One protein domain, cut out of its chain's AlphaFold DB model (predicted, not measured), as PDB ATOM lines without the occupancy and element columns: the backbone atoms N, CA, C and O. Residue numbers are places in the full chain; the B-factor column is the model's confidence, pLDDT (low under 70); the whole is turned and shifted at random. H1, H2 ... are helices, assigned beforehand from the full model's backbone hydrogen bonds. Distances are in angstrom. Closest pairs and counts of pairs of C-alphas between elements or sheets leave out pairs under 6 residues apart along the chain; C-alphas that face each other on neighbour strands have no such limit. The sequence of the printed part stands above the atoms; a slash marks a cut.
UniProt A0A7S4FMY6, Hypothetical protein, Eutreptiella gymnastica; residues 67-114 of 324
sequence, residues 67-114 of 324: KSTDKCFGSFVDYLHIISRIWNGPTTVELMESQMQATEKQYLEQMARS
ATOM      1  N   LYS A  67      35.996   6.829  29.446       44.84
ATOM      2  CA  LYS A  67      35.080   5.927  30.170       44.84
ATOM      3  C   LYS A  67      33.699   5.804  29.520       44.84
ATOM      4  O   LYS A  67      33.027   4.793  29.719       44.84
ATOM      5  N   SER A  68      33.250   6.834  28.801       43.84
ATOM      6  CA  SER A  68      31.966   6.803  28.097       43.84
ATOM      7  C   SER A  68      32.053   6.015  26.791       43.84
ATOM      8  O   SER A  68      31.113   5.294  26.462       43.84
ATOM      9  N   THR A  69      33.167   6.117  26.062       47.50
ATOM     10  CA  THR A  69      33.379   5.361  24.820       47.50
ATOM     11  C   THR A  69      33.565   3.870  25.088       47.50
ATOM     12  O   THR A  69      32.957   3.063  24.390       47.50
ATOM     13  N   ASP A  70      34.271   3.501  26.161       50.84
ATOM     14  CA  ASP A  70      34.514   2.095  26.516       50.84
ATOM     15  C   ASP A  70      33.213   1.349  26.878       50.84
ATOM     16  O   ASP A  70      33.037   0.177  26.549       50.84
ATOM     17  N   LYS A  71      32.247   2.044  27.501       51.50
ATOM     18  CA  LYS A  71      30.930   1.470  27.835       51.50
ATOM     19  C   LYS A  71      30.036   1.269  26.611       51.50
ATOM     20  O   LYS A  71      29.344   0.256  26.531       51.50
ATOM     21  N   CYS A  72      30.049   2.208  25.664       43.81
ATOM     22  CA  CYS A  72      29.289   2.068  24.420       43.81
ATOM     23  C   CYS A  72      29.860   0.955  23.532       43.81
ATOM     24  O   CYS A  72      29.096   0.216  22.916       43.81
ATOM     25  N   PHE A  73      31.186   0.800  23.507       61.50
ATOM     26  CA  PHE A  73      31.838  -0.245  22.722       61.50
ATOM     27  C   PHE A  73      31.570  -1.642  23.297       61.50
ATOM     28  O   PHE A  73      31.196  -2.546  22.552       61.50
ATOM     29  N   GLY A  74      31.643  -1.799  24.626       70.56
ATOM     30  CA  GLY A  74      31.307  -3.060  25.298       70.56
ATOM     31  C   GLY A  74      29.872  -3.518  25.018       70.56
ATOM     32  O   GLY A  74      29.653  -4.654  24.606       70.56
ATOM     33  N   SER A  75      28.901  -2.600  25.111       71.62
ATOM     34  CA  SER A  75      27.490  -2.894  24.813       71.62
ATOM     35  C   SER A  75      27.245  -3.344  23.368       71.62
ATOM     36  O   SER A  75      26.293  -4.083  23.117       71.62
ATOM     37  N   PHE A  76      28.047  -2.877  22.411       69.44
ATOM     38  CA  PHE A  76      27.894  -3.224  20.999       69.44
ATOM     39  C   PHE A  76      28.531  -4.581  20.669       69.44
ATOM     40  O   PHE A  76      27.933  -5.381  19.949       69.44
ATOM     41  N   VAL A  77      29.698  -4.882  21.247       73.50
ATOM     42  CA  VAL A  77      30.359  -6.192  21.105       73.50
ATOM     43  C   VAL A  77      29.515  -7.301  21.743       73.50
ATOM     44  O   VAL A  77      29.301  -8.344  21.124       73.50
ATOM     45  N   ASP A  78      28.935  -7.047  22.920       71.81
ATOM     46  CA  ASP A  78      28.018  -7.987  23.574       71.81
ATOM     47  C   ASP A  78      26.768  -8.257  22.716       71.81
ATOM     48  O   ASP A  78      26.318  -9.399  22.592       71.81
ATOM     49  N   TYR A  79      26.241  -7.227  22.048       76.62
ATOM     50  CA  TYR A  79      25.118  -7.352  21.117       76.62
ATOM     51  C   TYR A  79      25.472  -8.186  19.869       76.62
ATOM     52  O   TYR A  79      24.690  -9.050  19.464       76.62
ATOM     53  N   LEU A  80      26.666  -8.003  19.292       76.88
ATOM     54  CA  LEU A  80      27.144  -8.807  18.159       76.88
ATOM     55  C   LEU A  80      27.370 -10.277  18.541       76.88
ATOM     56  O   LEU A  80      27.010 -11.176  17.776       76.88
ATOM     57  N   HIS A  81      27.885 -10.543  19.742       72.81
ATOM     58  CA  HIS A  81      28.009 -11.902  20.273       72.81
ATOM     59  C   HIS A  81      26.650 -12.588  20.468       72.81
ATOM     60  O   HIS A  81      26.519 -13.782  20.192       72.81
ATOM     61  N   ILE A  82      25.619 -11.852  20.892       77.94
ATOM     62  CA  ILE A  82      24.255 -12.388  21.004       77.94
ATOM     63  C   ILE A  82      23.693 -12.735  19.618       77.94
ATOM     64  O   ILE A  82      23.164 -13.831  19.438       77.94
ATOM     65  N   ILE A  83      23.864 -11.864  18.618       73.38
ATOM     66  CA  ILE A  83      23.421 -12.132  17.238       73.38
ATOM     67  C   ILE A  83      24.144 -13.350  16.645       73.38
ATOM     68  O   ILE A  83      23.512 -14.191  16.008       73.38
ATOM     69  N   SER A  84      25.441 -13.498  16.904       68.75
ATOM     70  CA  SER A  84      26.233 -14.639  16.433       68.75
ATOM     71  C   SER A  84      25.855 -15.968  17.083       68.75
ATOM     72  O   SER A  84      25.955 -17.011  16.448       68.75
ATOM     73  N   ARG A  85      25.357 -15.965  18.321       72.19
ATOM     74  CA  ARG A  85      24.808 -17.189  18.932       72.19
ATOM     75  C   ARG A  85      23.467 -17.598  18.324       72.19
ATOM     76  O   ARG A  85      23.120 -18.772  18.358       72.19
ATOM     77  N   ILE A  86      22.720 -16.641  17.774       74.19
ATOM     78  CA  ILE A  86      21.441 -16.888  17.095       74.19
ATOM     79  C   ILE A  86      21.684 -17.346  15.647       74.19
ATOM     80  O   ILE A  86      20.925 -18.153  15.111       74.19
ATOM     81  N   TRP A  87      22.750 -16.862  15.011       62.12
ATOM     82  CA  TRP A  87      23.156 -17.232  13.657       62.12
ATOM     83  C   TRP A  87      24.393 -18.128  13.706       62.12
ATOM     84  O   TRP A  87      25.499 -17.621  13.823       62.12
ATOM     85  N   ASN A  88      24.215 -19.448  13.585       52.03
ATOM     86  CA  ASN A  88      25.285 -20.464  13.574       52.03
ATOM     87  C   ASN A  88      26.328 -20.241  12.451       52.03
ATOM     88  O   ASN A  88      26.336 -20.944  11.442       52.03
ATOM     89  N   GLY A  89      27.213 -19.262  12.622       54.78
ATOM     90  CA  GLY A  89      28.199 -18.842  11.638       54.78
ATOM     91  C   GLY A  89      29.343 -18.075  12.306       54.78
ATOM     92  O   GLY A  89      29.220 -16.868  12.499       54.78
ATOM     93  N   PRO A  90      30.461 -18.736  12.655       56.97
ATOM     94  CA  PRO A  90      31.611 -18.079  13.287       56.97
ATOM     95  C   PRO A  90      32.317 -17.063  12.369       56.97
ATOM     96  O   PRO A  90      32.945 -16.122  12.841       56.97
ATOM     97  N   THR A  91      32.162 -17.183  11.049       65.12
ATOM     98  CA  THR A  91      32.937 -16.408  10.066       65.12
ATOM     99  C   THR A  91      32.483 -14.959   9.884       65.12
ATOM    100  O   THR A  91      33.248 -14.141   9.378       65.12
ATOM    101  N   THR A  92      31.257 -14.600  10.277       68.19
ATOM    102  CA  THR A  92      30.745 -13.232  10.078       68.19
ATOM    103  C   THR A  92      31.197 -12.261  11.162       68.19
ATOM    104  O   THR A  92      31.401 -11.087  10.863       68.19
ATOM    105  N   VAL A  93      31.389 -12.731  12.400       77.62
ATOM    106  CA  VAL A  93      31.848 -11.877  13.509       77.62
ATOM    107  C   VAL A  93      33.323 -11.551  13.365       77.62
ATOM    108  O   VAL A  93      33.677 -10.380  13.409       77.62
ATOM    109  N   GLU A  94      34.162 -12.553  13.100       78.75
ATOM    110  CA  GLU A  94      35.606 -12.355  12.920       78.75
ATOM    111  C   GLU A  94      35.906 -11.392  11.761       78.75
ATOM    112  O   GLU A  94      36.801 -10.550  11.849       78.75
ATOM    113  N   LEU A  95      35.108 -11.455  10.686       80.12
ATOM    114  CA  LEU A  95      35.233 -10.539   9.556       80.12
ATOM    115  C   LEU A  95      34.837  -9.102   9.928       80.12
ATOM    116  O   LEU A  95      35.537  -8.161   9.556       80.12
ATOM    117  N   MET A  96      33.734  -8.922  10.660       78.50
ATOM    118  CA  MET A  96      33.284  -7.598  11.106       78.50
ATOM    119  C   MET A  96      34.238  -6.987  12.138       78.50
ATOM    120  O   MET A  96      34.556  -5.803  12.052       78.50
ATOM    121  N   GLU A  97      34.740  -7.792  13.073       86.00
ATOM    122  CA  GLU A  97      35.715  -7.368  14.075       86.00
ATOM    123  C   GLU A  97      37.036  -6.953  13.413       86.00
ATOM    124  O   GLU A  97      37.561  -5.877  13.699       86.00
ATOM    125  N   SER A  98      37.513  -7.731  12.434       85.81
ATOM    126  CA  SER A  98      38.698  -7.390  11.641       85.81
ATOM    127  C   SER A  98      38.525  -6.081  10.857       85.81
ATOM    128  O   SER A  98      39.421  -5.233  10.854       85.81
ATOM    129  N   GLN A  99      37.361  -5.863  10.233       87.38
ATOM    130  CA  GLN A  99      37.063  -4.619   9.511       87.38
ATOM    131  C   GLN A  99      36.988  -3.405  10.446       87.38
ATOM    132  O   GLN A  99      37.482  -2.326  10.107       87.38
ATOM    133  N   MET A 100      36.412  -3.574  11.634       86.19
ATOM    134  CA  MET A 100      36.301  -2.511  12.630       86.19
ATOM    135  C   MET A 100      37.676  -2.119  13.184       86.19
ATOM    136  O   MET A 100      38.011  -0.935  13.189       86.19
ATOM    137  N   GLN A 101      38.514  -3.098  13.540       88.94
ATOM    138  CA  GLN A 101      39.890  -2.865  13.992       88.94
ATOM    139  C   GLN A 101      40.754  -2.208  12.901       88.94
ATOM    140  O   GLN A 101      41.545  -1.304  13.182       88.94
ATOM    141  N   ALA A 102      40.585  -2.603  11.633       88.06
ATOM    142  CA  ALA A 102      41.270  -1.959  10.510       88.06
ATOM    143  C   ALA A 102      40.855  -0.485  10.346       88.06
ATOM    144  O   ALA A 102      41.703   0.372  10.086       88.06
ATOM    145  N   THR A 103      39.571  -0.184  10.546       87.94
ATOM    146  CA  THR A 103      39.029   1.181  10.470       87.94
ATOM    147  C   THR A 103      39.530   2.046  11.629       87.94
ATOM    148  O   THR A 103      39.940   3.188  11.418       87.94
ATOM    149  N   GLU A 104      39.579   1.496  12.846       92.12
ATOM    150  CA  GLU A 104      40.137   2.170  14.023       92.12
ATOM    151  C   GLU A 104      41.619   2.510  13.824       92.12
ATOM    152  O   GLU A 104      42.042   3.645  14.052       92.12
ATOM    153  N   LYS A 105      42.404   1.564  13.294       90.88
ATOM    154  CA  LYS A 105      43.814   1.794  12.967       90.88
ATOM    155  C   LYS A 105      43.986   2.909  11.934       90.88
ATOM    156  O   LYS A 105      44.829   3.786  12.120       90.88
ATOM    157  N   GLN A 106      43.175   2.921  10.874       89.06
ATOM    158  CA  GLN A 106      43.206   3.990   9.870       89.06
ATOM    159  C   GLN A 106      42.861   5.357  10.472       89.06
ATOM    160  O   GLN A 106      43.503   6.354  10.139       89.06
ATOM    161  N   TYR A 107      41.887   5.413  11.377       87.75
ATOM    162  CA  TYR A 107      41.507   6.644  12.063       87.75
ATOM    163  C   TYR A 107      42.629   7.170  12.973       87.75
ATOM    164  O   TYR A 107      42.973   8.353  12.915       87.75
ATOM    165  N   LEU A 108      43.260   6.288  13.754       88.31
ATOM    166  CA  LEU A 108      44.393   6.640  14.612       88.31
ATOM    167  C   LEU A 108      45.612   7.106  13.800       88.31
ATOM    168  O   LEU A 108      46.263   8.084  14.171       88.31
ATOM    169  N   GLU A 109      45.890   6.477  12.655       89.12
ATOM    170  CA  GLU A 109      46.951   6.918  11.741       89.12
ATOM    171  C   GLU A 109      46.659   8.297  11.127       89.12
ATOM    172  O   GLU A 109      47.570   9.115  10.988       89.12
ATOM    173  N   GLN A 110      45.401   8.595  10.785       82.19
ATOM    174  CA  GLN A 110      45.009   9.922  10.294       82.19
ATOM    175  C   GLN A 110      45.134  10.996  11.382       82.19
ATOM    176  O   GLN A 110      45.656  12.082  11.117       82.19
ATOM    177  N   MET A 111      44.733  10.679  12.615       79.12
ATOM    178  CA  MET A 111      44.901  11.559  13.774       79.12
ATOM    179  C   MET A 111      46.385  11.878  14.013       79.12
ATOM    180  O   MET A 111      46.741  13.055  14.112       79.12
ATOM    181  N   ALA A 112      47.262  10.870  13.979       82.44
ATOM    182  CA  ALA A 112      48.705  11.043  14.170       82.44
ATOM    183  C   ALA A 112      49.372  11.903  13.074       82.44
ATOM    184  O   ALA A 112      50.282  12.689  13.359       82.44
ATOM    185  N   ARG A 113      48.901  11.803  11.822       79.88
ATOM    186  CA  ARG A 113      49.379  12.642  10.703       79.88
ATOM    187  C   ARG A 113      48.905  14.096  10.800       79.88
ATOM    188  O   ARG A 113      49.613  15.007  10.373       79.88
ATOM    189  N   SER A 114      47.726  14.331  11.376       70.81
ATOM    190  CA  SER A 114      47.188  15.686  11.555       70.81
ATOM    191  C   SER A 114      47.958  16.478  12.620       70.81
ATOM    192  O   SER A 114      48.231  17.666  12.448       70.81
TER     193      SER A 114
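This is residues 67 to 114 of the 324 residues of the protein "Hypothetical protein" of Eutreptiella gymnastica (UniProt A0A7S4FMY6). Two long helices, H2 and H1, make an open, flat V, a helical hairpin whose arms meet near the turn at residues 87 to 90 and spread toward their far ends. Beyond that meeting place, residues 67 to 76 of H1 and 98 to 114 of H2 stick out with nothing packed on them. The printed part has 48 residues, with two named helices in the order H1, H2 and no named strand, and its class is all helix. It is loose, with a radius of gyration of the C-alphas of 13.4 A, and spans 42 by 25 by 6 A.

Begin with the longest helix, H2, residues 91 to 114: find C-alpha 91 at (32.937, -16.408, 10.066), and from there the helix runs 35.1 A to C-alpha 114 at (47.188, 15.686, 11.555). Then go back to C-alpha 67 at (35.080, 5.927, 30.170), where H1, residues 67 to 86, begins; it measures 29.6 A from first to last C-alpha.

Look at residues 92 to 93 of H2 and residues 80 to 84 of H1, for with these parts alone the two helices touch. The closest C-alphas of the two helices are those of Ser 84 and Val 93, 6.9 A apart. Their lines stand at a shallow tilt of 22 degrees and they run opposite ways, a helical hairpin. Their centres are 16.3 A apart. Along the backbones, 19 of 20 O i to N i+4 pairs in H2 and 15 of 16 in H1 are within hydrogen-bond range.

The two C-alphas farthest apart are those of Asn 88 and Ser 114, at 42.3 A. The printed part has no cut, and the link from H1 to H2, four residues, is tight. In the B-factor column the mean pLDDT of the printed part is 73.1; look for values under 70 at residues 67 to 73, 76, 84 and 87 to 92 of this model.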